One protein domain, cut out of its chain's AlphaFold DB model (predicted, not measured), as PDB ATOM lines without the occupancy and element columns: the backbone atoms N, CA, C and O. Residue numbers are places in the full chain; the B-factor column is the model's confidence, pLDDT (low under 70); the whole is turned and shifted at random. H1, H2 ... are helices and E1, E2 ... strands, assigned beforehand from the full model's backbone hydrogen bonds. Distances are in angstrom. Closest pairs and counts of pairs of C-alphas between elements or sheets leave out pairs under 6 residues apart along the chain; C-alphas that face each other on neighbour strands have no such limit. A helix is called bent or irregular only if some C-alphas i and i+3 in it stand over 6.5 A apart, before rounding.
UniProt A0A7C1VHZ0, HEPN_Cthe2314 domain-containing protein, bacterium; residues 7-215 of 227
ATOM      1  N   ILE A   7     129.731 133.879 121.345       94.06
ATOM      2  CA  ILE A   7     129.178 132.716 122.052       94.06
ATOM      3  C   ILE A   7     129.698 131.446 121.382       94.06
ATOM      4  O   ILE A   7     130.210 130.558 122.066       94.06
ATOM      5  N   GLU A   8     129.644 131.401 120.050       95.00
ATOM      6  CA  GLU A   8     130.251 130.334 119.259       95.00
ATOM      7  C   GLU A   8     131.748 130.202 119.572       95.00
ATOM      8  O   GLU A   8     132.205 129.109 119.908       95.00
ATOM      9  N   LEU A   9     132.500 131.309 119.554       95.31
ATOM     10  CA  LEU A   9     133.937 131.276 119.831       95.31
ATOM     11  C   LEU A   9     134.251 130.687 121.211       95.31
ATOM     12  O   LEU A   9     135.114 129.822 121.336       95.31
ATOM     13  N   ARG A  10     133.531 131.116 122.257       95.44
ATOM     14  CA  ARG A  10     133.708 130.598 123.626       95.44
ATOM     15  C   ARG A  10     133.418 129.106 123.710       95.44
ATOM     16  O   ARG A  10     134.164 128.376 124.361       95.44
ATOM     17  N   LYS A  11     132.347 128.654 123.049       95.50
ATOM     18  CA  LYS A  11     131.994 127.233 122.974       95.50
ATOM     19  C   LYS A  11     133.122 126.436 122.317       95.50
ATOM     20  O   LYS A  11     133.606 125.477 122.915       95.50
ATOM     21  N   LEU A  12     133.588 126.882 121.150       94.69
ATOM     22  CA  LEU A  12     134.669 126.241 120.404       94.69
ATOM     23  C   LEU A  12     135.981 126.182 121.206       94.69
ATOM     24  O   LEU A  12     136.623 125.132 121.256       94.69
ATOM     25  N   CYS A  13     136.364 127.275 121.875       94.56
ATOM     26  CA  CYS A  13     137.558 127.300 122.723       94.56
ATOM     27  C   CYS A  13     137.446 126.305 123.884       94.56
ATOM     28  O   CYS A  13     138.384 125.543 124.124       94.56
ATOM     29  N   LYS A  14     136.290 126.252 124.561       94.50
ATOM     30  CA  LYS A  14     136.042 125.310 125.662       94.50
ATOM     31  C   LYS A  14     136.134 123.855 125.200       94.50
ATOM     32  O   LYS A  14     136.785 123.053 125.863       94.50
ATOM     33  N   GLU A  15     135.520 123.518 124.068       94.25
ATOM     34  CA  GLU A  15     135.549 122.163 123.495       94.25
ATOM     35  C   GLU A  15     136.967 121.717 123.113       94.25
ATOM     36  O   GLU A  15     137.293 120.533 123.208       94.25
ATOM     37  N   LYS A  16     137.829 122.660 122.717       91.75
ATOM     38  CA  LYS A  16     139.202 122.383 122.272       91.75
ATOM     39  C   LYS A  16     140.269 122.604 123.346       91.75
ATOM     40  O   LYS A  16     141.446 122.397 123.068       91.75
ATOM     41  N   GLY A  17     139.876 122.988 124.563       92.56
ATOM     42  CA  GLY A  17     140.807 123.272 125.659       92.56
ATOM     43  C   GLY A  17     141.714 124.481 125.405       92.56
ATOM     44  O   GLY A  17     142.822 124.530 125.936       92.56
ATOM     45  N   ILE A  18     141.268 125.431 124.580       92.94
ATOM     46  CA  ILE A  18     141.971 126.691 124.316       92.94
ATOM     47  C   ILE A  18     141.708 127.657 125.483       92.94
ATOM     48  O   ILE A  18     140.577 127.692 125.982       92.94
ATOM     49  N   PRO A  19     142.711 128.444 125.922       92.06
ATOM     50  CA  PRO A  19     142.541 129.423 126.990       92.06
ATOM     51  C   PRO A  19     141.359 130.383 126.781       92.06
ATOM     52  O   PRO A  19     141.021 130.771 125.659       92.06
ATOM     53  N   ASP A  20     140.738 130.784 127.889       90.12
ATOM     54  CA  ASP A  20     139.598 131.693 127.873       90.12
ATOM     55  C   ASP A  20     140.028 133.131 127.542       90.12
ATOM     56  O   ASP A  20     140.862 133.722 128.224       90.12
ATOM     57  N   SER A  21     139.416 133.715 126.511       94.12
ATOM     58  CA  SER A  21     139.589 135.121 126.117       94.12
ATOM     59  C   SER A  21     138.334 135.966 126.371       94.12
ATOM     60  O   SER A  21     138.228 137.089 125.870       94.12
ATOM     61  N   THR A  22     137.370 135.460 127.153       95.38
ATOM     62  CA  THR A  22     136.083 136.118 127.443       95.38
ATOM     63  C   THR A  22     136.254 137.541 127.970       95.38
ATOM     64  O   THR A  22     135.497 138.429 127.570       95.38
ATOM     65  N   LEU A  23     137.267 137.786 128.811       96.00
ATOM     66  CA  LEU A  23     137.609 139.125 129.300       96.00
ATOM     67  C   LEU A  23     137.811 140.114 128.142       96.00
ATOM     68  O   LEU A  23     137.166 141.161 128.096       96.00
ATOM     69  N   TYR A  24     138.666 139.765 127.179       97.31
ATOM     70  CA  TYR A  24     139.002 140.628 126.048       97.31
ATOM     71  C   TYR A  24     137.832 140.765 125.069       97.31
ATOM     72  O   TYR A  24     137.557 141.861 124.591       97.31
ATOM     73  N   GLN A  25     137.065 139.696 124.846       96.62
ATOM     74  CA  GLN A  25     135.841 139.750 124.037       96.62
ATOM     75  C   GLN A  25     134.794 140.709 124.632       96.62
ATOM     76  O   GLN A  25     134.200 141.519 123.916       96.62
ATOM     77  N   ASN A  26     134.582 140.661 125.953       96.50
ATOM     78  CA  ASN A  26     133.676 141.580 126.645       96.50
ATOM     79  C   ASN A  26     134.182 143.024 126.551       96.50
ATOM     80  O   ASN A  26     133.403 143.928 126.249       96.50
ATOM     81  N   SER A  27     135.483 143.238 126.761       96.69
ATOM     82  CA  SER A  27     136.126 144.545 126.599       96.69
ATOM     83  C   SER A  27     135.961 145.100 125.185       96.69
ATOM     84  O   SER A  27     135.638 146.277 125.030       96.69
ATOM     85  N   LEU A  28     136.100 144.265 124.153       96.62
ATOM     86  CA  LEU A  28     135.899 144.657 122.761       96.62
ATOM     87  C   LEU A  28     134.449 145.096 122.504       96.62
ATOM     88  O   LEU A  28     134.211 146.154 121.919       96.62
ATOM     89  N   GLY A  29     133.476 144.342 123.026       95.88
ATOM     90  CA  GLY A  29     132.061 144.720 122.984       95.88
ATOM     91  C   GLY A  29     131.765 146.037 123.711       95.88
ATOM     92  O   GLY A  29     130.989 146.857 123.221       95.88
ATOM     93  N   TRP A  30     132.413 146.286 124.853       97.31
ATOM     94  CA  TRP A  30     132.310 147.562 125.566       97.31
ATOM     95  C   TRP A  30     132.932 148.726 124.797       97.31
ATOM     96  O   TRP A  30     132.359 149.816 124.801       97.31
ATOM     97  N   ARG A  31     134.066 148.523 124.115       96.94
ATOM     98  CA  ARG A  31     134.645 149.552 123.240       96.94
ATOM     99  C   ARG A  31     133.698 149.906 122.108       96.94
ATOM    100  O   ARG A  31     133.455 151.090 121.912       96.94
ATOM    101  N   TRP A  32     133.094 148.916 121.454       96.75
ATOM    102  CA  TRP A  32     132.086 149.179 120.430       96.75
ATOM    103  C   TRP A  32     130.920 150.022 120.972       96.75
ATOM    104  O   TRP A  32     130.645 151.093 120.432       96.75
ATOM    105  N   LYS A  33     130.326 149.633 122.109       97.44
ATOM    106  CA  LYS A  33     129.253 150.414 122.760       97.44
ATOM    107  C   LYS A  33     129.666 151.847 123.106       97.44
ATOM    108  O   LYS A  33     128.850 152.756 123.011       97.44
ATOM    109  N   ARG A  34     130.921 152.072 123.510       97.81
ATOM    110  CA  ARG A  34     131.434 153.432 123.752       97.81
ATOM    111  C   ARG A  34     131.493 154.253 122.469       97.81
ATOM    112  O   ARG A  34     131.183 155.437 122.511       97.81
ATOM    113  N   THR A  35     131.856 153.639 121.343       97.75
ATOM    114  CA  THR A  35     131.816 154.335 120.049       97.75
ATOM    115  C   THR A  35     130.383 154.710 119.651       97.75
ATOM    116  O   THR A  35     130.201 155.800 119.120       97.75
ATOM    117  N   ASP A  36     129.378 153.867 119.948       97.31
ATOM    118  CA  ASP A  36     127.954 154.200 119.737       97.31
ATOM    119  C   ASP A  36     127.573 155.406 120.599       97.31
ATOM    120  O   ASP A  36     127.174 156.444 120.083       97.31
ATOM    121  N   PHE A  37     127.812 155.303 121.909       98.31
ATOM    122  CA  PHE A  37     127.481 156.346 122.874       98.31
ATOM    123  C   PHE A  37     128.077 157.710 122.503       98.31
ATOM    124  O   PHE A  37     127.375 158.718 122.516       98.31
ATOM    125  N   HIS A  38     129.365 157.763 122.160       98.25
ATOM    126  CA  HIS A  38     130.006 159.027 121.805       98.25
ATOM    127  C   HIS A  38     129.555 159.564 120.444       98.25
ATOM    128  O   HIS A  38     129.470 160.779 120.285       98.25
ATOM    129  N   ALA A  39     129.226 158.696 119.484       97.75
ATOM    130  CA  ALA A  39     128.630 159.140 118.229       97.75
ATOM    131  C   ALA A  39     127.247 159.758 118.452       97.75
ATOM    132  O   ALA A  39     126.975 160.835 117.923       97.75
ATOM    133  N   ASP A  40     126.410 159.131 119.277       97.75
ATOM    134  CA  ASP A  40     125.082 159.642 119.609       97.75
ATOM    135  C   ASP A  40     125.179 160.982 120.345       97.75
ATOM    136  O   ASP A  40     124.550 161.954 119.930       97.75
ATOM    137  N   LYS A  41     126.055 161.090 121.353       97.75
ATOM    138  CA  LYS A  41     126.250 162.346 122.090       97.75
ATOM    139  C   LYS A  41     126.810 163.480 121.244       97.75
ATOM    140  O   LYS A  41     126.336 164.604 121.362       97.75
ATOM    141  N   ALA A  42     127.746 163.204 120.341       95.81
ATOM    142  CA  ALA A  42     128.199 164.217 119.394       95.81
ATOM    143  C   ALA A  42     127.062 164.684 118.467       95.81
ATOM    144  O   ALA A  42     126.939 165.877 118.200       95.81
ATOM    145  N   ASN A  43     126.204 163.771 117.998       93.38
ATOM    146  CA  ASN A  43     125.057 164.135 117.162       93.38
ATOM    147  C   ASN A  43     124.007 164.952 117.936       93.38
ATOM    148  O   ASN A  43     123.459 165.895 117.371       93.38
ATOM    149  N   GLU A  44     123.744 164.627 119.206       93.81
ATOM    150  CA  GLU A  44     122.858 165.407 120.086       93.81
ATOM    151  C   GLU A  44     123.378 166.843 120.256       93.81
ATOM    152  O   GLU A  44     122.656 167.797 119.968       93.81
ATOM    153  N   VAL A  45     124.656 166.997 120.625       91.56
ATOM    154  CA  VAL A  45     125.320 168.305 120.777       91.56
ATOM    155  C   VAL A  45     125.235 169.113 119.480       91.56
ATOM    156  O   VAL A  45     124.917 170.304 119.495       91.56
ATOM    157  N   TRP A  46     125.475 168.461 118.339       87.56
ATOM    158  CA  TRP A  46     125.384 169.105 117.033       87.56
ATOM    159  C   TRP A  46     123.959 169.554 116.690       87.56
ATOM    160  O   TRP A  46     123.760 170.661 116.193       87.56
ATOM    161  N   ALA A  47     122.953 168.727 116.974       85.81
ATOM    162  CA  ALA A  47     121.558 169.074 116.727       85.81
ATOM    163  C   ALA A  47     121.109 170.272 117.581       85.81
ATOM    164  O   ALA A  47     120.439 171.177 117.081       85.81
ATOM    165  N   GLU A  48     121.513 170.318 118.853       82.44
ATOM    166  CA  GLU A  48     121.193 171.429 119.752       82.44
ATOM    167  C   GLU A  48     121.786 172.765 119.294       82.44
ATOM    168  O   GLU A  48     121.120 173.799 119.408       82.44
ATOM    169  N   LEU A  49     123.001 172.740 118.738       77.06
ATOM    170  CA  LEU A  49     123.661 173.911 118.161       77.06
ATOM    171  C   LEU A  49     122.887 174.521 116.986       77.06
ATOM    172  O   LEU A  49     122.875 175.739 116.841       77.06
ATOM    173  N   PHE A  50     122.243 173.704 116.149       69.31
ATOM    174  CA  PHE A  50     121.533 174.189 114.957       69.31
ATOM    175  C   PHE A  50     120.083 174.587 115.219       69.31
ATOM    176  O   PHE A  50     119.552 175.451 114.525       69.31
ATOM    177  N   MET A  51     119.422 173.983 116.210       60.09
ATOM    178  CA  MET A  51     118.028 174.317 116.533       60.09
ATOM    179  C   MET A  51     117.876 175.691 117.191       60.09
ATOM    180  O   MET A  51     116.810 176.303 117.129       60.09
ATOM    181  N   LYS A  52     118.925 176.179 117.844       59.34
ATOM    182  CA  LYS A  52     118.934 177.465 118.532       59.34
ATOM    183  C   LYS A  52     119.790 178.393 117.681       59.34
ATOM    184  O   LYS A  52     120.988 178.190 117.597       59.34
ATOM    185  N   SER A  53     119.173 179.353 116.995       56.16
ATOM    186  CA  SER A  53     119.846 180.320 116.111       56.16
ATOM    187  C   SER A  53     120.945 181.095 116.861       56.16
ATOM    188  O   SER A  53     120.694 182.158 117.430       56.16
ATOM    189  N   PHE A  54     122.149 180.525 116.943       59.50
ATOM    190  CA  PHE A  54     123.277 181.084 117.677       59.50
ATOM    191  C   PHE A  54     124.172 181.893 116.743       59.50
ATOM    192  O   PHE A  54     124.457 181.504 115.612       59.50
ATOM    193  N   THR A  55     124.690 183.003 117.254       59.59
ATOM    194  CA  THR A  55     125.845 183.684 116.665       59.59
ATOM    195  C   THR A  55     127.129 183.001 117.141       59.59
ATOM    196  O   THR A  55     127.268 182.759 118.339       59.59
ATOM    197  N   PHE A  56     128.099 182.766 116.247       62.44
ATOM    198  CA  PHE A  56     129.403 182.110 116.510       62.44
ATOM    199  C   PHE A  56     130.308 182.787 117.570       62.44
ATOM    200  O   PHE A  56     131.445 182.375 117.771       62.44
ATOM    201  N   VAL A  57     129.824 183.830 118.244       62.59
ATOM    202  CA  VAL A  57     130.528 184.582 119.296       62.59
ATOM    203  C   VAL A  57     129.997 184.245 120.701       62.59
ATOM    204  O   VAL A  57     130.509 184.751 121.693       62.59
ATOM    205  N   ASP A  58     128.965 183.404 120.802       75.12
ATOM    206  CA  ASP A  58     128.376 182.984 122.075       75.12
ATOM    207  C   ASP A  58     129.250 181.913 122.754       75.12
ATOM    208  O   ASP A  58     129.654 180.937 122.121       75.12
ATOM    209  N   GLN A  59     129.495 182.059 124.059       80.94
ATOM    210  CA  GLN A  59     130.165 181.066 124.908       80.94
ATOM    211  C   GLN A  59     129.567 179.656 124.742       80.94
ATOM    212  O   GLN A  59     130.296 178.667 124.698       80.94
ATOM    213  N   ARG A  60     128.246 179.564 124.549       80.25
ATOM    214  CA  ARG A  60     127.540 178.295 124.307       80.25
ATOM    215  C   ARG A  60     127.977 177.605 123.015       80.25
ATOM    216  O   ARG A  60     127.971 176.379 122.941       80.25
ATOM    217  N   CYS A  61     128.372 178.376 122.000       81.69
ATOM    218  CA  CYS A  61     128.908 177.835 120.755       81.69
ATOM    219  C   CYS A  61     130.271 177.175 120.998       81.69
ATOM    220  O   CYS A  61     130.482 176.041 120.572       81.69
ATOM    221  N   TYR A  62     131.155 177.834 121.754       84.88
ATOM    222  CA  TYR A  62     132.458 177.271 122.125       84.88
ATOM    223  C   TYR A  62     132.327 175.988 122.950       84.88
ATOM    224  O   TYR A  62     133.008 175.006 122.665       84.88
ATOM    225  N   GLU A  63     131.426 175.967 123.935       88.38
ATOM    226  CA  GLU A  63     131.188 174.788 124.776       88.38
ATOM    227  C   GLU A  63     130.682 173.590 123.971       88.38
ATOM    228  O   GLU A  63     131.128 172.462 124.182       88.38
ATOM    229  N   ALA A  64     129.791 173.828 123.014       88.75
ATOM    230  CA  ALA A  64     129.264 172.763 122.181       88.75
ATOM    231  C   ALA A  64     130.267 172.289 121.113       88.75
ATOM    232  O   ALA A  64     130.331 171.089 120.849       88.75
ATOM    233  N   ILE A  65     131.101 173.176 120.552       89.38
ATOM    234  CA  ILE A  65     132.234 172.774 119.695       89.38
ATOM    235  C   ILE A  65     133.182 171.868 120.487       89.38
ATOM    236  O   ILE A  65     133.457 170.750 120.056       89.38
ATOM    237  N   PHE A  66     133.599 172.305 121.678       91.81
ATOM    238  CA  PHE A  66     134.455 171.515 122.559       91.81
ATOM    239  C   PHE A  66     133.820 170.162 122.916       91.81
ATOM    240  O   PHE A  66     134.474 169.122 122.855       91.81
ATOM    241  N   SER A  67     132.529 170.150 123.263       94.75
ATOM    242  CA  SER A  67     131.807 168.919 123.599       94.75
ATOM    243  C   SER A  67     131.733 167.953 122.412       94.75
ATOM    244  O   SER A  67     131.978 166.754 122.577       94.75
ATOM    245  N   TYR A  68     131.464 168.464 121.208       94.56
ATOM    246  CA  TYR A  68     131.470 167.672 119.982       94.56
ATOM    247  C   TYR A  68     132.852 167.063 119.720       94.56
ATOM    248  O   TYR A  68     132.964 165.854 119.499       94.56
ATOM    249  N   GLU A  69     133.909 167.874 119.788       94.75
ATOM    250  CA  GLU A  69     135.295 167.431 119.610       94.75
ATOM    251  C   GLU A  69     135.664 166.335 120.603       94.75
ATOM    252  O   GLU A  69     136.100 165.260 120.191       94.75
ATOM    253  N   ALA A  70     135.403 166.552 121.893       95.88
ATOM    254  CA  ALA A  70     135.696 165.588 122.946       95.88
ATOM    255  C   ALA A  70     135.008 164.235 122.699       95.88
ATOM    256  O   ALA A  70     135.588 163.169 122.946       95.88
ATOM    257  N   HIS A  71     133.777 164.245 122.181       97.81
ATOM    258  CA  HIS A  71     133.075 163.024 121.804       97.81
ATOM    259  C   HIS A  71     133.665 162.349 120.562       97.81
ATOM    260  O   HIS A  71     133.839 161.125 120.574       97.81
ATOM    261  N   VAL A  72     134.043 163.100 119.524       97.56
ATOM    262  CA  VAL A  72     134.740 162.519 118.366       97.56
ATOM    263  C   VAL A  72     136.074 161.906 118.789       97.56
ATOM    264  O   VAL A  72     136.341 160.751 118.462       97.56
ATOM    265  N   GLU A  73     136.881 162.614 119.577       96.94
ATOM    266  CA  GLU A  73     138.157 162.110 120.093       96.94
ATOM    267  C   GLU A  73     137.975 160.836 120.926       96.94
ATOM    268  O   GLU A  73     138.698 159.855 120.738       96.94
ATOM    269  N   SER A  74     136.965 160.799 121.799       97.44
ATOM    270  CA  SER A  74     136.648 159.615 122.609       97.44
ATOM    271  C   SER A  74     136.213 158.418 121.752       97.44
ATOM    272  O   SER A  74     136.532 157.262 122.068       97.44
ATOM    273  N   CYS A  75     135.515 158.678 120.642       98.06
ATOM    274  CA  CYS A  75     135.178 157.669 119.642       98.06
ATOM    275  C   CYS A  75     136.442 157.134 118.946       98.06
ATOM    276  O   CYS A  75     136.648 155.919 118.914       98.06
ATOM    277  N   VAL A  76     137.336 158.020 118.488       97.88
ATOM    278  CA  VAL A  76     138.630 157.665 117.872       97.88
ATOM    279  C   VAL A  76     139.481 156.810 118.815       97.88
ATOM    280  O   VAL A  76     139.971 155.755 118.414       97.88
ATOM    281  N   GLN A  77     139.624 157.216 120.078       97.00
ATOM    282  CA  GLN A  77     140.383 156.458 121.080       97.00
ATOM    283  C   GLN A  77     139.786 155.069 121.314       97.00
ATOM    284  O   GLN A  77     140.512 154.078 121.424       97.00
ATOM    285  N   SER A  78     138.454 154.983 121.365       98.00
ATOM    286  CA  SER A  78     137.764 153.706 121.513       98.00
ATOM    287  C   SER A  78     138.037 152.800 120.311       98.00
ATOM    288  O   SER A  78     138.464 151.669 120.532       98.00
ATOM    289  N   LEU A  79     137.905 153.303 119.076       97.44
ATOM    290  CA  LEU A  79     138.210 152.565 117.841       97.44
ATOM    291  C   LEU A  79     139.662 152.077 117.791       97.44
ATOM    292  O   LEU A  79     139.898 150.904 117.515       97.44
ATOM    293  N   HIS A  80     140.624 152.942 118.117       96.81
ATOM    294  CA  HIS A  80     142.041 152.577 118.169       96.81
ATOM    295  C   HIS A  80     142.286 151.423 119.154       96.81
ATOM    296  O   HIS A  80     142.865 150.400 118.795       96.81
ATOM    297  N   SER A  81     141.755 151.536 120.377       96.62
ATOM    298  CA  SER A  81     141.937 150.512 121.416       96.62
ATOM    299  C   SER A  81     141.287 149.161 121.091       96.62
ATOM    300  O   SER A  81     141.651 148.145 121.682       96.62
ATOM    301  N   MET A  82     140.326 149.110 120.161       97.81
ATOM    302  CA  MET A  82     139.725 147.845 119.737       97.81
ATOM    303  C   MET A  82     140.739 146.940 119.027       97.81
ATOM    304  O   MET A  82     140.681 145.726 119.211       97.81
ATOM    305  N   ALA A  83     141.689 147.505 118.272       97.19
ATOM    306  CA  ALA A  83     142.755 146.728 117.639       97.19
ATOM    307  C   ALA A  83     143.734 146.144 118.671       97.19
ATOM    308  O   ALA A  83     144.160 144.997 118.535       97.19
ATOM    309  N   ASP A  84     144.034 146.885 119.741       95.75
ATOM    310  CA  ASP A  84     144.865 146.387 120.844       95.75
ATOM    311  C   ASP A  84     144.181 145.227 121.582       95.75
ATOM    312  O   ASP A  84     144.802 144.206 121.872       95.75
ATOM    313  N   ILE A  85     142.873 145.336 121.834       97.81
ATOM    314  CA  ILE A  85     142.093 144.257 122.456       97.81
ATOM    315  C   ILE A  85     141.992 143.042 121.526       97.81
ATOM    316  O   ILE A  85     142.106 141.906 121.987       97.81
ATOM    317  N   LEU A  86     141.814 143.255 120.219       98.38
ATOM    318  CA  LEU A  86     141.846 142.177 119.230       98.38
ATOM    319  C   LEU A  86     143.193 141.439 119.258       98.38
ATOM    320  O   LEU A  86     143.213 140.211 119.188       98.38
ATOM    321  N   ALA A  87     144.303 142.161 119.440       98.25
ATOM    322  CA  ALA A  87     145.620 141.552 119.592       98.25
ATOM    323  C   ALA A  87     145.696 140.634 120.822       98.25
ATOM    324  O   ALA A  87     146.245 139.540 120.720       98.25
ATOM    325  N   GLN A  88     145.091 141.024 121.952       98.06
ATOM    326  CA  GLN A  88     144.996 140.150 123.132       98.06
ATOM    327  C   GLN A  88     144.222 138.865 122.825       98.06
ATOM    328  O   GLN A  88     144.650 137.780 123.204       98.06
ATOM    329  N   ILE A  89     143.101 138.962 122.100       98.25
ATOM    330  CA  ILE A  89     142.309 137.781 121.718       98.25
ATOM    331  C   ILE A  89     143.151 136.829 120.856       98.25
ATOM    332  O   ILE A  89     143.175 135.628 121.125       98.25
ATOM    333  N   ILE A  90     143.870 137.357 119.861       98.31
ATOM    334  CA  ILE A  90     144.775 136.574 119.003       98.31
ATOM    335  C   ILE A  90     145.874 135.905 119.838       98.31
ATOM    336  O   ILE A  90     146.118 134.712 119.683       98.31
ATOM    337  N   ASN A  91     146.496 136.641 120.756       97.81
ATOM    338  CA  ASN A  91     147.554 136.125 121.623       97.81
ATOM    339  C   ASN A  91     147.094 134.945 122.473       97.81
ATOM    340  O   ASN A  91     147.775 133.930 122.551       97.81
ATOM    341  N   VAL A  92     145.916 135.071 123.084       96.81
ATOM    342  CA  VAL A  92     145.346 134.036 123.949       96.81
ATOM    343  C   VAL A  92     144.956 132.797 123.141       96.81
ATOM    344  O   VAL A  92     145.251 131.677 123.552       96.81
ATOM    345  N   ILE A  93     144.274 132.988 122.007       96.69
ATOM    346  CA  ILE A  93     143.655 131.889 121.252       96.69
ATOM    347  C   ILE A  93     144.643 131.195 120.313       96.69
ATOM    348  O   ILE A  93     144.618 129.972 120.202       96.69
ATOM    349  N   ILE A  94     145.462 131.966 119.597       96.12
ATOM    350  CA  ILE A  94     146.292 131.465 118.492       96.12
ATOM    351  C   ILE A  94     147.731 131.252 118.959       96.12
ATOM    352  O   ILE A  94     148.287 130.189 118.709       96.12
ATOM    353  N   LEU A  95     148.299 132.224 119.678       95.62
ATOM    354  CA  LEU A  95     149.716 132.219 120.076       95.62
ATOM    355  C   LEU A  95     149.960 131.636 121.480       95.62
ATOM    356  O   LEU A  95     151.088 131.587 121.955       95.62
ATOM    357  N   GLY A  96     148.909 131.204 122.183       93.25
ATOM    358  CA  GLY A  96     149.038 130.550 123.488       93.25
ATOM    359  C   GLY A  96     149.649 131.424 124.592       93.25
ATOM    360  O   GLY A  96     150.351 130.896 125.452       93.25
ATOM    361  N   ASN A  97     149.351 132.727 124.604       93.44
ATOM    362  CA  ASN A  97     149.911 133.732 125.521       93.44
ATOM    363  C   ASN A  97     151.426 133.947 125.378       93.44
ATOM    364  O   ASN A  97     152.124 134.132 126.375       93.44
ATOM    365  N   GLU A  98     151.934 133.952 124.146       93.94
ATOM    366  CA  GLU A  98     153.337 134.257 123.847       93.94
ATOM    367  C   GLU A  98     153.784 135.611 124.433       93.94
ATOM    368  O   GLU A  98     154.876 135.727 124.994       93.94
ATOM    369  N   PHE A  99     152.931 136.638 124.344       95.25
ATOM    370  CA  PHE A  99     153.253 137.988 124.809       95.25
ATOM    371  C   PHE A  99     152.590 138.330 126.150       95.25
ATOM    372  O   PHE A  99     151.411 138.021 126.343       95.25
ATOM    373  N   PRO A 100     153.276 139.063 127.052       94.25
ATOM    374  CA  PRO A 100     152.632 139.620 128.236       94.25
ATOM    375  C   PRO A 100     151.703 140.782 127.861       94.25
ATOM    376  O   PRO A 100     152.029 141.587 126.981       94.25
ATOM    377  N   GLU A 101     150.584 140.900 128.587       91.19
ATOM    378  CA  GLU A 101     149.451 141.790 128.274       91.19
ATOM    379  C   GLU A 101     149.875 143.234 127.953       91.19
ATOM    380  O   GLU A 101     149.461 143.799 126.944       91.19
ATOM    381  N   HIS A 102     150.749 143.821 128.773       90.94
ATOM    382  CA  HIS A 102     151.172 145.223 128.666       90.94
ATOM    383  C   HIS A 102     152.087 145.522 127.467       90.94
ATOM    384  O   HIS A 102     152.356 146.682 127.169       90.94
ATOM    385  N   SER A 103     152.621 144.492 126.811       90.62
ATOM    386  CA  SER A 103     153.629 144.646 125.758       90.62
ATOM    387  C   SER A 103     153.084 144.388 124.354       90.62
ATOM    388  O   SER A 103     153.827 144.526 123.373       90.62
ATOM    389  N   ILE A 104     151.820 143.980 124.246       94.75
ATOM    390  CA  ILE A 104     151.256 143.502 122.994       94.75
ATOM    391  C   ILE A 104     150.812 144.640 122.080       94.75
ATOM    392  O   ILE A 104     150.456 145.729 122.520       94.75
ATOM    393  N   SER A 105     150.814 144.366 120.781       95.88
ATOM    394  CA  SER A 105     150.149 145.200 119.784       95.88
ATOM    395  C   SER A 105     149.691 144.327 118.628       95.88
ATOM    396  O   SER A 105     150.255 143.250 118.400       95.88
ATOM    397  N   ILE A 106     148.730 144.818 117.848       97.44
ATOM    398  CA  ILE A 106     148.231 144.091 116.675       97.44
ATOM    399  C   ILE A 106     149.345 143.803 115.646       97.44
ATOM    400  O   ILE A 106     149.374 142.742 115.032       97.44
ATOM    401  N   LYS A 107     150.332 144.705 115.529       97.31
ATOM    402  CA  LYS A 107     151.507 144.548 114.652       97.31
ATOM    403  C   LYS A 107     152.428 143.414 115.122       97.31
ATOM    404  O   LYS A 107     152.948 142.673 114.295       97.31
ATOM    405  N   LYS A 108     152.610 143.256 116.440       97.25
ATOM    406  CA  LYS A 108     153.430 142.173 117.016       97.25
ATOM    407  C   LYS A 108     152.798 140.801 116.801       97.25
ATOM    408  O   LYS A 108     153.496 139.890 116.374       97.25
ATOM    409  N   VAL A 109     151.495 140.666 117.058       97.94
ATOM    410  CA  VAL A 109     150.814 139.373 116.872       97.94
ATOM    411  C   VAL A 109     150.694 138.990 115.402       97.94
ATOM    412  O   VAL A 109     150.819 137.813 115.094       97.94
ATOM    413  N   LEU A 110     150.513 139.959 114.489       98.44
ATOM    414  CA  LEU A 110     150.559 139.682 113.051       98.44
ATOM    415  C   LEU A 110     151.913 139.080 112.668       98.44
ATOM    416  O   LEU A 110     151.943 138.014 112.067       98.44
ATOM    417  N   LYS A 111     153.007 139.733 113.076       98.12
ATOM    418  CA  LYS A 111     154.357 139.258 112.779       98.12
ATOM    419  C   LYS A 111     154.604 137.849 113.328       98.12
ATOM    420  O   LYS A 111     155.102 137.008 112.598       98.12
ATOM    421  N   SER A 112     154.219 137.578 114.578       97.69
ATOM    422  CA  SER A 112     154.367 136.235 115.164       97.69
ATOM    423  C   SER A 112     153.579 135.175 114.377       97.69
ATOM    424  O   SER A 112     154.139 134.157 113.980       97.69
ATOM    425  N   MET A 113     152.311 135.445 114.033       97.81
ATOM    426  CA  MET A 113     151.526 134.517 113.207       97.81
ATOM    427  C   MET A 113     152.143 134.287 111.815       97.81
ATOM    428  O   MET A 113     152.056 133.178 111.293       97.81
ATOM    429  N   GLU A 114     152.751 135.311 111.204       97.81
ATOM    430  CA  GLU A 114     153.472 135.188 109.928       97.81
ATOM    431  C   GLU A 114     154.733 134.326 110.069       97.81
ATOM    432  O   GLU A 114     154.918 133.397 109.282       97.81
ATOM    433  N   ASP A 115     155.554 134.592 111.089       97.25
ATOM    434  CA  ASP A 115     156.803 133.872 111.363       97.25
ATOM    435  C   ASP A 115     156.538 132.377 111.662       97.25
ATOM    436  O   ASP A 115     157.298 131.505 111.236       97.25
ATOM    437  N   GLU A 116     155.424 132.056 112.334       94.62
ATOM    438  CA  GLU A 116     155.006 130.679 112.638       94.62
ATOM    439  C   GLU A 116     154.163 130.011 111.536       94.62
ATOM    440  O   GLU A 116     153.809 128.832 111.651       94.62
ATOM    441  N   ASN A 117     153.812 130.744 110.470       94.12
ATOM    442  CA  ASN A 117     152.844 130.320 109.453       94.12
ATOM    443  C   ASN A 117     151.512 129.824 110.071       94.12
ATOM    444  O   ASN A 117     150.915 128.828 109.642       94.12
ATOM    445  N   ALA A 118     151.060 130.506 111.126       93.56
ATOM    446  CA  ALA A 118     149.869 130.178 111.895       93.56
ATOM    447  C   ALA A 118     148.640 130.946 111.385       93.56
ATOM    448  O   ALA A 118     148.708 132.120 111.033       93.56
ATOM    449  N   ALA A 119     147.483 130.275 111.374       96.06
ATOM    450  CA  ALA A 119     146.179 130.857 111.041       96.06
ATOM    451  C   ALA A 119     146.167 131.788 109.793       96.06
ATOM    452  O   ALA A 119     145.784 132.956 109.911       96.06
ATOM    453  N   PRO A 120     146.490 131.300 108.574       97.38
ATOM    454  CA  PRO A 120     146.681 132.152 107.388       97.38
ATOM    455  C   PRO A 120     145.519 133.105 107.061       97.38
ATOM    456  O   PRO A 120     145.733 134.231 106.617       97.38
ATOM    457  N   ARG A 121     144.268 132.694 107.318       97.94
ATOM    458  CA  ARG A 121     143.089 133.563 107.128       97.94
ATOM    459  C   ARG A 121     143.034 134.715 108.138       97.94
ATOM    460  O   ARG A 121     142.620 135.816 107.787       97.94
ATOM    461  N   VAL A 122     143.446 134.469 109.384       98.44
ATOM    462  CA  VAL A 122     143.526 135.504 110.426       98.44
ATOM    463  C   VAL A 122     144.638 136.488 110.079       98.44
ATOM    464  O   VAL A 122     144.390 137.694 110.113       98.44
ATOM    465  N   VAL A 123     145.802 135.987 109.648       98.69
ATOM    466  CA  VAL A 123     146.915 136.795 109.121       98.69
ATOM    467  C   VAL A 123     146.434 137.729 108.014       98.69
ATOM    468  O   VAL A 123     146.603 138.940 108.128       98.69
ATOM    469  N   GLU A 124     145.760 137.199 106.992       98.56
ATOM    470  CA  GLU A 124     145.302 138.002 105.855       98.56
ATOM    471  C   GLU A 124     144.316 139.103 106.271       98.56
ATOM    472  O   GLU A 124     144.514 140.277 105.961       98.56
ATOM    473  N   SER A 125     143.290 138.762 107.057       98.62
ATOM    474  CA  SER A 125     142.338 139.772 107.544       98.62
ATOM    475  C   SER A 125     142.973 140.807 108.488       98.62
ATOM    476  O   SER A 125     142.585 141.974 108.470       98.62
ATOM    477  N   THR A 126     143.987 140.423 109.272       98.69
ATOM    478  CA  THR A 126     144.726 141.348 110.150       98.69
ATOM    479  C   THR A 126     145.623 142.280 109.338       98.69
ATOM    480  O   THR A 126     145.697 143.477 109.623       98.69
ATOM    481  N   ARG A 127     146.264 141.766 108.281       98.50
ATOM    482  CA  ARG A 127     147.036 142.568 107.327       98.50
ATOM    483  C   ARG A 127     146.148 143.585 106.623       98.50
ATOM    484  O   ARG A 127     146.514 144.753 106.556       98.50
ATOM    485  N   LYS A 128     144.957 143.170 106.178       98.50
ATOM    486  CA  LYS A 128     143.947 144.062 105.595       98.50
ATOM    487  C   LYS A 128     143.547 145.182 106.558       98.50
ATOM    488  O   LYS A 128     143.532 146.334 106.146       98.50
ATOM    489  N   LEU A 129     143.288 144.869 107.832       98.50
ATOM    490  CA  LEU A 129     143.012 145.880 108.862       98.50
ATOM    491  C   LEU A 129     144.164 146.891 108.999       98.50
ATOM    492  O   LEU A 129     143.919 148.089 109.037       98.50
ATOM    493  N   LEU A 130     145.414 146.424 109.055       98.12
ATOM    494  CA  LEU A 130     146.587 147.291 109.226       98.12
ATOM    495  C   LEU A 130     146.954 148.101 107.973       98.12
ATOM    496  O   LEU A 130     147.542 149.176 108.084       98.12
ATOM    497  N   ALA A 131     146.628 147.599 106.785       97.94
ATOM    498  CA  ALA A 131     146.828 148.306 105.525       97.94
ATOM    499  C   ALA A 131     145.709 149.320 105.226       97.94
ATOM    500  O   ALA A 131     145.873 150.174 104.355       97.94
ATOM    501  N   ASP A 132     144.582 149.246 105.936       98.44
ATOM    502  CA  ASP A 132     143.411 150.072 105.675       98.44
ATOM    503  C   ASP A 132     143.669 151.559 105.967       98.44
ATOM    504  O   ASP A 132     144.157 151.948 107.032       98.44
ATOM    505  N   SER A 133     143.322 152.425 105.013       97.94
ATOM    506  CA  SER A 133     143.577 153.865 105.119       97.94
ATOM    507  C   SER A 133     142.772 154.531 106.235       97.94
ATOM    508  O   SER A 133     143.258 155.474 106.857       97.94
ATOM    509  N   VAL A 134     141.555 154.051 106.507       98.25
ATOM    510  CA  VAL A 134     140.700 154.588 107.570       98.25
ATOM    511  C   VAL A 134     141.241 154.172 108.934       98.25
ATOM    512  O   VAL A 134     141.343 155.008 109.831       98.25
ATOM    513  N   PHE A 135     141.653 152.913 109.092       98.25
ATOM    514  CA  PHE A 135     142.323 152.475 110.315       98.25
ATOM    515  C   PHE A 135     143.621 153.257 110.563       98.25
ATOM    516  O   PHE A 135     143.834 153.759 111.668       98.25
ATOM    517  N   ASN A 136     144.441 153.456 109.528       98.12
ATOM    518  CA  ASN A 136     145.668 154.250 109.619       98.12
ATOM    519  C   ASN A 136     145.399 155.718 109.987       98.12
ATOM    520  O   ASN A 136     146.144 156.292 110.783       98.12
ATOM    521  N   TYR A 137     144.318 156.317 109.471       98.38
ATOM    522  CA  TYR A 137     143.870 157.647 109.892       98.38
ATOM    523  C   TYR A 137     143.545 157.678 111.392       98.38
ATOM    524  O   TYR A 137     144.024 158.556 112.104       98.38
ATOM    525  N   ILE A 138     142.785 156.700 111.896       98.12
ATOM    526  CA  ILE A 138     142.421 156.595 113.318       98.12
ATOM    527  C   ILE A 138     143.650 156.358 114.210       98.12
ATOM    528  O   ILE A 138     143.767 156.999 115.257       98.12
ATOM    529  N   GLU A 139     144.597 155.508 113.795       96.81
ATOM    530  CA  GLU A 139     145.876 155.310 114.494       96.81
ATOM    531  C   GLU A 139     146.673 156.617 114.574       96.81
ATOM    532  O   GLU A 139     147.138 157.008 115.650       96.81
ATOM    533  N   ALA A 140     146.815 157.323 113.455       97.06
ATOM    534  CA  ALA A 140     147.549 158.579 113.399       97.06
ATOM    535  C   ALA A 140     146.869 159.684 114.216       97.06
ATOM    536  O   ALA A 140     147.547 160.407 114.953       97.06
ATOM    537  N   PHE A 141     145.543 159.789 114.133       97.62
ATOM    538  CA  PHE A 141     144.748 160.751 114.886       97.62
ATOM    539  C   PHE A 141     144.922 160.520 116.389       97.62
ATOM    540  O   PHE A 141     145.358 161.422 117.105       97.62
ATOM    541  N   CYS A 142     144.658 159.294 116.863       95.50
ATOM    542  CA  CYS A 142     144.751 158.936 118.278       95.50
ATOM    543  C   CYS A 142     146.154 159.208 118.839       95.50
ATOM    544  O   CYS A 142     146.307 159.746 119.937       95.50
ATOM    545  N   ASN A 143     147.198 158.864 118.084       94.38
ATOM    546  CA  ASN A 143     148.570 159.103 118.518       94.38
ATOM    547  C   ASN A 143     148.962 160.586 118.489       94.38
ATOM    548  O   ASN A 143     149.774 161.014 119.309       94.38
ATOM    549  N   THR A 144     148.399 161.373 117.572       94.00
ATOM    550  CA  THR A 144     148.656 162.817 117.486       94.00
ATOM    551  C   THR A 144     148.074 163.546 118.695       94.00
ATOM    552  O   THR A 144     148.823 164.265 119.364       94.00
ATOM    553  N   ILE A 145     146.805 163.287 119.035       91.50
ATOM    554  CA  ILE A 145     146.154 163.908 120.202       91.50
ATOM    555  C   ILE A 145     146.790 163.456 121.524       91.50
ATOM    556  O   ILE A 145     146.952 164.257 122.437       91.50
ATOM    557  N   LYS A 146     147.232 162.194 121.614       84.19
ATOM    558  CA  LYS A 146     147.826 161.628 122.834       84.19
ATOM    559  C   LYS A 146     149.229 162.158 123.135       84.19
ATOM    560  O   LYS A 146     149.587 162.304 124.300       84.19
ATOM    561  N   HIS A 147     150.055 162.359 122.109       73.50
ATOM    562  CA  HIS A 147     151.498 162.555 122.298       73.50
ATOM    563  C   HIS A 147     152.037 163.896 121.804       73.50
ATOM    564  O   HIS A 147     153.197 164.198 122.077       73.50
ATOM    565  N   ARG A 148     151.268 164.666 121.027       72.44
ATOM    566  CA  ARG A 148     151.803 165.857 120.352       72.44
ATOM    567  C   ARG A 148     150.965 167.098 120.586       72.44
ATOM    568  O   ARG A 148     151.463 168.056 121.167       72.44
ATOM    569  N   ARG A 149     149.747 167.120 120.049       79.44
ATOM    570  CA  ARG A 149     148.894 168.311 120.021       79.44
ATOM    571  C   ARG A 149     147.457 167.942 119.683       79.44
ATOM    572  O   ARG A 149     147.229 166.976 118.957       79.44
ATOM    573  N   ILE A 150     146.528 168.779 120.129       83.56
ATOM    574  CA  ILE A 150     145.137 168.764 119.668       83.56
ATOM    575  C   ILE A 150     145.120 169.040 118.156       83.56
ATOM    576  O   ILE A 150     145.875 169.886 117.659       83.56
ATOM    577  N   ILE A 151     144.298 168.295 117.414       87.88
ATOM    578  CA  ILE A 151     144.080 168.536 115.984       87.88
ATOM    579  C   ILE A 151     143.079 169.681 115.868       87.88
ATOM    580  O   ILE A 151     141.993 169.615 116.433       87.88
ATOM    581  N   LYS A 152     143.458 170.741 115.152       91.50
ATOM    582  CA  LYS A 152     142.597 171.911 114.960       91.50
ATOM    583  C   LYS A 152     141.325 171.525 114.216       91.50
ATOM    584  O   LYS A 152     141.359 170.654 113.345       91.50
ATOM    585  N   THR A 153     140.246 172.240 114.494       92.38
ATOM    586  CA  THR A 153     138.987 172.106 113.771       92.38
ATOM    587  C   THR A 153     138.582 173.405 113.094       92.38
ATOM    588  O   THR A 153     139.041 174.495 113.443       92.38
ATOM    589  N   ASP A 154     137.720 173.280 112.095       91.62
ATOM    590  CA  ASP A 154     137.001 174.394 111.497       91.62
ATOM    591  C   ASP A 154     135.541 174.019 111.248       91.62
ATOM    592  O   ASP A 154     135.203 172.868 110.952       91.62
ATOM    593  N   PHE A 155     134.666 175.014 111.377       90.31
ATOM    594  CA  PHE A 155     133.278 174.895 110.965       90.31
ATOM    595  C   PHE A 155     133.167 175.031 109.449       90.31
ATOM    596  O   PHE A 155     133.705 175.966 108.850       90.31
ATOM    597  N   ARG A 156     132.388 174.144 108.833       91.00
ATOM    598  CA  ARG A 156     132.085 174.201 107.409       91.00
ATOM    599  C   ARG A 156     130.620 173.895 107.152       91.00
ATOM    600  O   ARG A 156     130.070 172.949 107.706       91.00
ATOM    601  N   ALA A 157     130.022 174.662 106.249       89.81
ATOM    602  CA  ALA A 157     128.713 174.390 105.680       89.81
ATOM    603  C   ALA A 157     128.818 174.408 104.152       89.81
ATOM    604  O   ALA A 157     129.355 175.357 103.580       89.81
ATOM    605  N   GLU A 158     128.351 173.345 103.502       89.94
ATOM    606  CA  GLU A 158     128.389 173.190 102.045       89.94
ATOM    607  C   GLU A 158     127.001 172.789 101.553       89.94
ATOM    608  O   GLU A 158     126.507 171.734 101.941       89.94
ATOM    609  N   TYR A 159     126.392 173.603 100.685       90.06
ATOM    610  CA  TYR A 159     125.070 173.361 100.100       90.06
ATOM    611  C   TYR A 159     125.080 173.654  98.595       90.06
ATOM    612  O   TYR A 159     125.764 174.578  98.154       90.06
ATOM    613  N   GLY A 160     124.331 172.876  97.811       91.62
ATOM    614  CA  GLY A 160     124.216 173.031  96.359       91.62
ATOM    615  C   GLY A 160     124.193 171.703  95.599       91.62
ATOM    616  O   GLY A 160     124.417 170.635  96.166       91.62
ATOM    617  N   GLU A 161     123.948 171.781  94.289       86.44
ATOM    618  CA  GLU A 161     123.717 170.628  93.399       86.44
ATOM    619  C   GLU A 161     124.893 169.634  93.343       86.44
ATOM    620  O   GLU A 161     124.682 168.439  93.179       86.44
ATOM    621  N   ASN A 162     126.122 170.105  93.584       88.12
ATOM    622  CA  ASN A 162     127.344 169.286  93.608       88.12
ATOM    623  C   ASN A 162     128.094 169.360  94.950       88.12
ATOM    624  O   ASN A 162     129.287 169.063  95.025       88.12
ATOM    625  N   ALA A 163     127.421 169.811  96.009       87.62
ATOM    626  CA  ALA A 163     128.006 169.912  97.338       87.62
ATOM    627  C   ALA A 163     127.735 168.650  98.161       87.62
ATOM    628  O   ALA A 163     126.810 167.882  97.896       87.62
ATOM    629  N   ARG A 164     128.499 168.485  99.241       88.25
ATOM    630  CA  ARG A 164     128.236 167.455 100.249       88.25
ATOM    631  C   ARG A 164     126.850 167.596 100.901       88.25
ATOM    632  O   ARG A 164     126.331 166.606 101.407       88.25
ATOM    633  N   ASN A 165     126.258 168.795 100.859       88.38
ATOM    634  CA  ASN A 165     124.967 169.122 101.474       88.38
ATOM    635  C   ASN A 165     124.959 168.819 102.980       88.38
ATOM    636  O   ASN A 165     124.033 168.211 103.513       88.38
ATOM    637  N   GLU A 166     126.026 169.239 103.662       88.06
ATOM    638  CA  GLU A 166     126.240 169.013 105.088       88.06
ATOM    639  C   GLU A 166     126.850 170.257 105.744       88.06
ATOM    640  O   GLU A 166     127.641 170.989 105.138       88.06
ATOM    641  N   SER A 167     126.488 170.482 107.004       88.56
ATOM    642  CA  SER A 167     127.165 171.402 107.910       88.56
ATOM    643  C   SER A 167     127.760 170.615 109.073       88.56
ATOM    644  O   SER A 167     127.149 169.673 109.580       88.56
ATOM    645  N   GLY A 168     128.970 170.978 109.489       90.56
ATOM    646  CA  GLY A 168     129.763 170.141 110.383       90.56
ATOM    647  C   GLY A 168     131.052 170.798 110.846       90.56
ATOM    648  O   GLY A 168     131.534 171.761 110.246       90.56
ATOM    649  N   LEU A 169     131.640 170.217 111.888       92.94
ATOM    650  CA  LEU A 169     133.047 170.421 112.210       92.94
ATOM    651  C   LEU A 169     133.913 169.465 111.394       92.94
ATOM    652  O   LEU A 169     133.604 168.277 111.235       92.94
ATOM    653  N   ARG A 170     135.025 169.994 110.897       94.94
ATOM    654  CA  ARG A 170     136.069 169.235 110.216       94.94
ATOM    655  C   ARG A 170     137.329 169.298 111.051       94.94
ATOM    656  O   ARG A 170     137.689 170.360 111.540       94.94
ATOM    657  N   PHE A 171     137.996 168.166 111.194       96.31
ATOM    658  CA  PHE A 171     139.352 168.112 111.713       96.31
ATOM    659  C   PHE A 171     140.297 168.458 110.575       96.31
ATOM    660  O   PHE A 171     140.217 167.845 109.508       96.31
ATOM    661  N   GLN A 172     141.153 169.452 110.796       96.62
ATOM    662  CA  GLN A 172     142.133 169.910 109.821       96.62
ATOM    663  C   GLN A 172     143.126 168.803 109.481       96.62
ATOM    664  O   GLN A 172     143.336 167.862 110.249       96.62
ATOM    665  N   GLU A 173     143.756 168.936 108.317       96.75
ATOM    666  CA  GLU A 173     144.859 168.065 107.936       96.75
ATOM    667  C   GLU A 173     145.980 168.083 108.985       96.75
ATOM    668  O   GLU A 173     146.247 169.084 109.659       96.75
ATOM    669  N   PHE A 174     146.651 166.946 109.141       95.81
ATOM    670  CA  PHE A 174     147.740 166.807 110.097       95.81
ATOM    671  C   PHE A 174     148.786 165.814 109.603       95.81
ATOM    672  O   PHE A 174     148.518 164.943 108.780       95.81
ATOM    673  N   THR A 175     149.999 165.930 110.141       94.56
ATOM    674  CA  THR A 175     151.115 165.042 109.807       94.56
ATOM    675  C   THR A 175     151.453 164.154 110.995       94.56
ATOM    676  O   THR A 175     151.641 164.636 112.118       94.56
ATOM    677  N   TYR A 176     151.617 162.857 110.747       94.88
ATOM    678  CA  TYR A 176     152.074 161.893 111.739       94.88
ATOM    679  C   TYR A 176     153.107 160.948 111.121       94.88
ATOM    680  O   TYR A 176     152.880 160.373 110.063       94.88
ATOM    681  N   LYS A 177     154.270 160.811 111.780       92.62
ATOM    682  CA  LYS A 177     155.412 159.993 111.313       92.62
ATOM    683  C   LYS A 177     155.822 160.248 109.846       92.62
ATOM    684  O   LYS A 177     156.219 159.327 109.148       92.62
ATOM    685  N   GLY A 178     155.743 161.502 109.396       92.44
ATOM    686  CA  GLY A 178     156.107 161.901 108.028       92.44
ATOM    687  C   GLY A 178     154.993 161.729 106.988       92.44
ATOM    688  O   GLY A 178     155.142 162.229 105.881       92.44
ATOM    689  N   SER A 179     153.871 161.099 107.344       95.81
ATOM    690  CA  SER A 179     152.702 160.963 106.469       95.81
ATOM    691  C   SER A 179     151.687 162.075 106.722       95.81
ATOM    692  O   SER A 179     151.415 162.411 107.878       95.81
ATOM    693  N   ASN A 180     151.103 162.609 105.650       96.81
ATOM    694  CA  ASN A 180     150.017 163.587 105.714       96.81
ATOM    695  C   ASN A 180     148.658 162.884 105.703       96.81
ATOM    696  O   ASN A 180     148.421 161.992 104.888       96.81
ATOM    697  N   PHE A 181     147.772 163.311 106.598       97.31
ATOM    698  CA  PHE A 181     146.406 162.822 106.723       97.31
ATOM    699  C   PHE A 181     145.432 163.946 106.365       97.31
ATOM    700  O   PHE A 181     145.619 165.076 106.829       97.31
ATOM    701  N   PRO A 182     144.416 163.661 105.534       97.06
ATOM    702  CA  PRO A 182     143.551 164.690 104.984       97.06
ATOM    703  C   PRO A 182     142.613 165.264 106.042       97.06
ATOM    704  O   PRO A 182     142.246 164.602 107.015       97.06
ATOM    705  N   GLN A 183     142.150 166.484 105.791       97.00
ATOM    706  CA  GLN A 183     141.042 167.061 106.536       97.00
ATOM    707  C   GLN A 183     139.808 166.145 106.455       97.00
ATOM    708  O   GLN A 183     139.418 165.716 105.367       97.00
ATOM    709  N   THR A 184     139.168 165.876 107.592       97.25
ATOM    710  CA  THR A 184     138.069 164.902 107.685       97.25
ATOM    711  C   THR A 184     136.905 165.450 108.500       97.25
ATOM    712  O   THR A 184     137.096 166.047 109.557       97.25
ATOM    713  N   TRP A 185     135.679 165.222 108.032       96.88
ATOM    714  CA  TRP A 185     134.471 165.600 108.763       96.88
ATOM    715  C   TRP A 185     134.321 164.756 110.028       96.88
ATOM    716  O   TRP A 185     134.422 163.528 109.970       96.88
ATOM    717  N   GLY A 186     134.000 165.388 111.160       96.44
ATOM    718  CA  GLY A 186     133.691 164.655 112.389       96.44
ATOM    719  C   GLY A 186     132.573 163.631 112.168       96.44
ATOM    720  O   GLY A 186     132.671 162.489 112.610       96.44
ATOM    721  N   SER A 187     131.568 163.976 111.360       95.75
ATOM    722  CA  SER A 187     130.466 163.077 111.013       95.75
ATOM    723  C   SER A 187     130.893 161.841 110.211       95.75
ATOM    724  O   SER A 187     130.292 160.778 110.386       95.75
ATOM    725  N   ASP A 188     131.942 161.921 109.382       97.50
ATOM    726  CA  ASP A 188     132.494 160.744 108.699       97.50
ATOM    727  C   ASP A 188     133.152 159.792 109.701       97.50
ATOM    728  O   ASP A 188     132.967 158.578 109.590       97.50
ATOM    729  N   ILE A 189     133.853 160.331 110.707       98.06
ATOM    730  CA  ILE A 189     134.464 159.536 111.778       98.06
ATOM    731  C   ILE A 189     133.378 158.799 112.569       98.06
ATOM    732  O   ILE A 189     133.428 157.577 112.717       98.06
ATOM    733  N   LEU A 190     132.363 159.538 113.029       97.62
ATOM    734  CA  LEU A 190     131.277 159.024 113.872       97.62
ATOM    735  C   LEU A 190     130.368 158.013 113.159       97.62
ATOM    736  O   LEU A 190     129.743 157.174 113.812       97.62
ATOM    737  N   LYS A 191     130.282 158.093 111.827       95.69
ATOM    738  CA  LYS A 191     129.451 157.214 110.997       95.69
ATOM    739  C   LYS A 191     130.334 156.241 110.220       95.69
ATOM    740  O   LYS A 191     130.573 155.119 110.664       95.69
ATOM    741  N   LYS A 192     130.826 156.662 109.055       96.75
ATOM    742  CA  LYS A 192     131.468 155.790 108.060       96.75
ATOM    743  C   LYS A 192     132.682 155.059 108.630       96.75
ATOM    744  O   LYS A 192     132.756 153.839 108.511       96.75
ATOM    745  N   TYR A 193     133.609 155.774 109.272       98.12
ATOM    746  CA  TYR A 193     134.876 155.179 109.712       98.12
ATOM    747  C   TYR A 193     134.667 154.191 110.853       98.12
ATOM    748  O   TYR A 193     135.214 153.090 110.835       98.12
ATOM    749  N   ARG A 194     133.818 154.561 111.816       96.75
ATOM    750  CA  ARG A 194     133.426 153.714 112.941       96.75
ATOM    751  C   ARG A 194     132.859 152.370 112.485       96.75
ATOM    752  O   ARG A 194     133.327 151.326 112.939       96.75
ATOM    753  N   PHE A 195     131.889 152.383 111.570       97.31
ATOM    754  CA  PHE A 195     131.302 151.146 111.048       97.31
ATOM    755  C   PHE A 195     132.295 150.338 110.209       97.31
ATOM    756  O   PHE A 195     132.341 149.118 110.351       97.31
ATOM    757  N   HIS A 196     133.111 151.000 109.387       97.88
ATOM    758  CA  HIS A 196     134.123 150.343 108.556       97.88
ATOM    759  C   HIS A 196     135.169 149.595 109.393       97.88
ATOM    760  O   HIS A 196     135.392 148.403 109.194       97.88
ATOM    761  N   ILE A 197     135.742 150.242 110.411       98.00
ATOM    762  CA  ILE A 197     136.717 149.602 111.309       98.00
ATOM    763  C   ILE A 197     136.079 148.439 112.075       98.00
ATOM    764  O   ILE A 197     136.684 147.375 112.202       98.00
ATOM    765  N   HIS A 198     134.841 148.597 112.548       96.75
ATOM    766  CA  HIS A 198     134.127 147.504 113.205       96.75
ATOM    767  C   HIS A 198     133.910 146.301 112.274       96.75
ATOM    768  O   HIS A 198     134.008 145.157 112.724       96.75
ATOM    769  N   GLN A 199     133.657 146.531 110.982       97.56
ATOM    770  CA  GLN A 199     133.557 145.460 109.987       97.56
ATOM    771  C   GLN A 199     134.892 144.737 109.790       97.56
ATOM    772  O   GLN A 199     134.903 143.509 109.821       97.56
ATOM    773  N   LEU A 200     136.006 145.467 109.673       98.19
ATOM    774  CA  LEU A 200     137.342 144.867 109.567       98.19
ATOM    775  C   LEU A 200     137.680 144.017 110.801       98.19
ATOM    776  O   LEU A 200     138.116 142.878 110.674       98.19
ATOM    777  N   ILE A 201     137.404 144.522 112.006       98.12
ATOM    778  CA  ILE A 201     137.613 143.775 113.259       98.12
ATOM    779  C   ILE A 201     136.715 142.535 113.323       98.12
ATOM    780  O   ILE A 201     137.159 141.463 113.731       98.12
ATOM    781  N   THR A 202     135.459 142.663 112.889       98.00
ATOM    782  CA  THR A 202     134.522 141.536 112.805       98.00
ATOM    783  C   THR A 202     135.018 140.475 111.826       98.00
ATOM    784  O   THR A 202     134.909 139.288 112.116       98.00
ATOM    785  N   GLU A 203     135.593 140.873 110.691       98.12
ATOM    786  CA  GLU A 203     136.180 139.958 109.710       98.12
ATOM    787  C   GLU A 203     137.332 139.145 110.315       98.12
ATOM    788  O   GLU A 203     137.330 137.916 110.190       98.12
ATOM    789  N   VAL A 204     138.256 139.793 111.040       98.50
ATOM    790  CA  VAL A 204     139.313 139.078 111.778       98.50
ATOM    791  C   VAL A 204     138.695 138.097 112.769       98.50
ATOM    792  O   VAL A 204     139.050 136.920 112.789       98.50
ATOM    793  N   GLY A 205     137.714 138.554 113.543       98.00
ATOM    794  CA  GLY A 205     137.031 137.737 114.532       98.00
ATOM    795  C   GLY A 205     136.360 136.482 113.974       98.00
ATOM    796  O   GLY A 205     136.527 135.385 114.505       98.00
ATOM    797  N   LEU A 206     135.662 136.605 112.847       97.94
ATOM    798  CA  LEU A 206     135.060 135.461 112.161       97.94
ATOM    799  C   LEU A 206     136.121 134.474 111.656       97.94
ATOM    800  O   LEU A 206     135.906 133.262 111.695       97.94
ATOM    801  N   ASN A 207     137.277 134.964 111.207       98.06
ATOM    802  CA  ASN A 207     138.392 134.097 110.830       98.06
ATOM    803  C   ASN A 207     139.026 133.398 112.040       98.06
ATOM    804  O   ASN A 207     139.477 132.263 111.890       98.06
ATOM    805  N   ILE A 208     138.993 134.006 113.232       98.00
ATOM    806  CA  ILE A 208     139.374 133.338 114.484       98.00
ATOM    807  C   ILE A 208     138.401 132.186 114.781       98.00
ATOM    808  O   ILE A 208     138.860 131.073 115.038       98.00
ATOM    809  N   ASN A 209     137.080 132.395 114.677       97.00
ATOM    810  CA  ASN A 209     136.095 131.315 114.868       97.00
ATOM    811  C   ASN A 209     136.373 130.135 113.925       97.00
ATOM    812  O   ASN A 209     136.446 128.989 114.369       97.00
ATOM    813  N   ARG A 210     136.594 130.419 112.633       96.56
ATOM    814  CA  ARG A 210     136.918 129.396 111.624       96.56
ATOM    815  C   ARG A 210     138.210 128.659 111.953       96.56
ATOM    816  O   ARG A 210     138.217 127.434 111.933       96.56
ATOM    817  N   PHE A 211     139.270 129.388 112.304       96.00
ATOM    818  CA  PHE A 211     140.547 128.791 112.691       96.00
ATOM    819  C   PHE A 211     140.375 127.822 113.860       96.00
ATOM    820  O   PHE A 211     140.852 126.688 113.796       96.00
ATOM    821  N   VAL A 212     139.658 128.230 114.909       95.75
ATOM    822  CA  VAL A 212     139.408 127.360 116.059       95.75
ATOM    823  C   VAL A 212     138.580 126.147 115.636       95.75
ATOM    824  O   VAL A 212     138.960 125.025 115.965       95.75
ATOM    825  N   ALA A 213     137.497 126.330 114.875       94.62
ATOM    826  CA  ALA A 213     136.651 125.237 114.395       94.62
ATOM    827  C   ALA A 213     137.445 124.186 113.595       94.62
ATOM    828  O   ALA A 213     137.332 122.990 113.879       94.62
ATOM    829  N   GLU A 214     138.302 124.636 112.676       91.94
ATOM    830  CA  GLU A 214     139.144 123.806 111.802       91.94
ATOM    831  C   GLU A 214     140.342 123.176 112.543       91.94
ATOM    832  O   GLU A 214     140.824 122.109 112.157       91.94
ATOM    833  N   SER A 215     140.809 123.783 113.639       84.94
ATOM    834  CA  SER A 215     141.947 123.275 114.412       84.94
ATOM    835  C   SER A 215     141.616 121.926 115.054       84.94
ATOM    836  O   SER A 215     140.771 121.844 115.947       84.94
TER     837      SER A 215
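This is residues 7 to 215 of the 227 residues of the protein "HEPN_Cthe2314 domain-containing protein" of bacterium (UniProt A0A7C1VHZ0). What does this domain look like? A long helical hairpin, H2 and H3, and a third long helix, H7, run side by side along the longest axis, with the short helical hairpin H4 and H5 packed on H3 and H7 towards one end and H6 crossing H3 steeply and meeting H7 with its residues 134 to 135 alone. H1 packs on the last part of H7 at that same end, while of two small strand hairpins E1 and E2 sits by the first residues of H7 and E3 and E4 sits by H6. What is it made of? The printed part has 209 residues, with named elements in the order H1, H2, H3, H4, H5, H6, E1, E2, E3, E4, H7; it is mostly helix, and each of its two sheets is one antiparallel pair. How tight is it? It is elongated, spanning 63 by 36 by 36 A, and only just compact, close to loose, with a radius of gyration of the C-alphas of 19.7 A.

What does the first helix meet? H1, residues 7 to 16, touches H7, residues 186 to 214, at a shallow tilt of 29 degrees, the same way. The closest C-alphas are those of Leu 9 and Asn 209, 5.4 A apart, and H7 touches H1 with residues 208 to 213 alone. Which helices form the bundle? H2, residues 22 to 51, H3, residues 59 to 93, H4, residues 106 to 115, H5, residues 120 to 131, and H7 form a bundle, a group of helices that touch one another in a chain of neighbours; in the helical hairpin H2 and H3, C-alphas 35 and 75 are the closest at 4.8 A, with a shallow tilt of 17 degrees, opposite ways. H7, the hub, touches five helices, among them H3, closest at the C-alphas of Val 72 and Gly 186, 6.4 A, and H5, at those of Ser 125 and Val 204, 5.2 A. H4 and H5 are a helical hairpin at a steep tilt of 39 degrees, closest at the C-alphas of Leu 110 and Val 123, 6.1 A. How does the next helix stand? H6, residues 133 to 147, touches H3 at a steep tilt of 68 degrees, only just short of perpendicular, closest at the C-alphas of Gln 77 and Cys 142, 5.8 A. How do the backbones pair? In the antiparallel hairpin E1, residues 153 to 158, and E2, residues 166 to 171, N 156 and O 168 are within hydrogen-bond range at 2.9 A; in the antiparallel hairpin E3, residues 174 to 176, and E4, residues 179 to 181, N 181 and O 174 are at 2.8 A. In H1, H2, H4, H5 and H6 every O i to N i+4 pair is within hydrogen-bond range, against 29 of 31 in H3 and 23 of 25 in H7.

Where does the printed part begin and end? C-alpha 7, in H1, is at (129.178, 132.716, 122.052), and C-alpha 214, where H7 ends, is at (139.144, 123.806, 111.802). How long are the longer elements? From first to last C-alpha H2 measures 43.6 A, H3 51.1 A, H6 20.8 A and H7 41.2 A. Is any helix uneven? H7 has a kink of 31 degrees near residue 193 and is irregular, but only just: C-alphas 190 and 193 are 6.7 A apart.

How large is it? The two C-alphas farthest apart, those of Lys 16 and Thr 55, are 63.0 A apart. Are there cuts or long links? The printed part has no cut, and the link from H3 to H4, 12 residues, is long. Where is confidence low? Residues 50 to 57 are under 70, while the mean pLDDT of the printed part is 93.2.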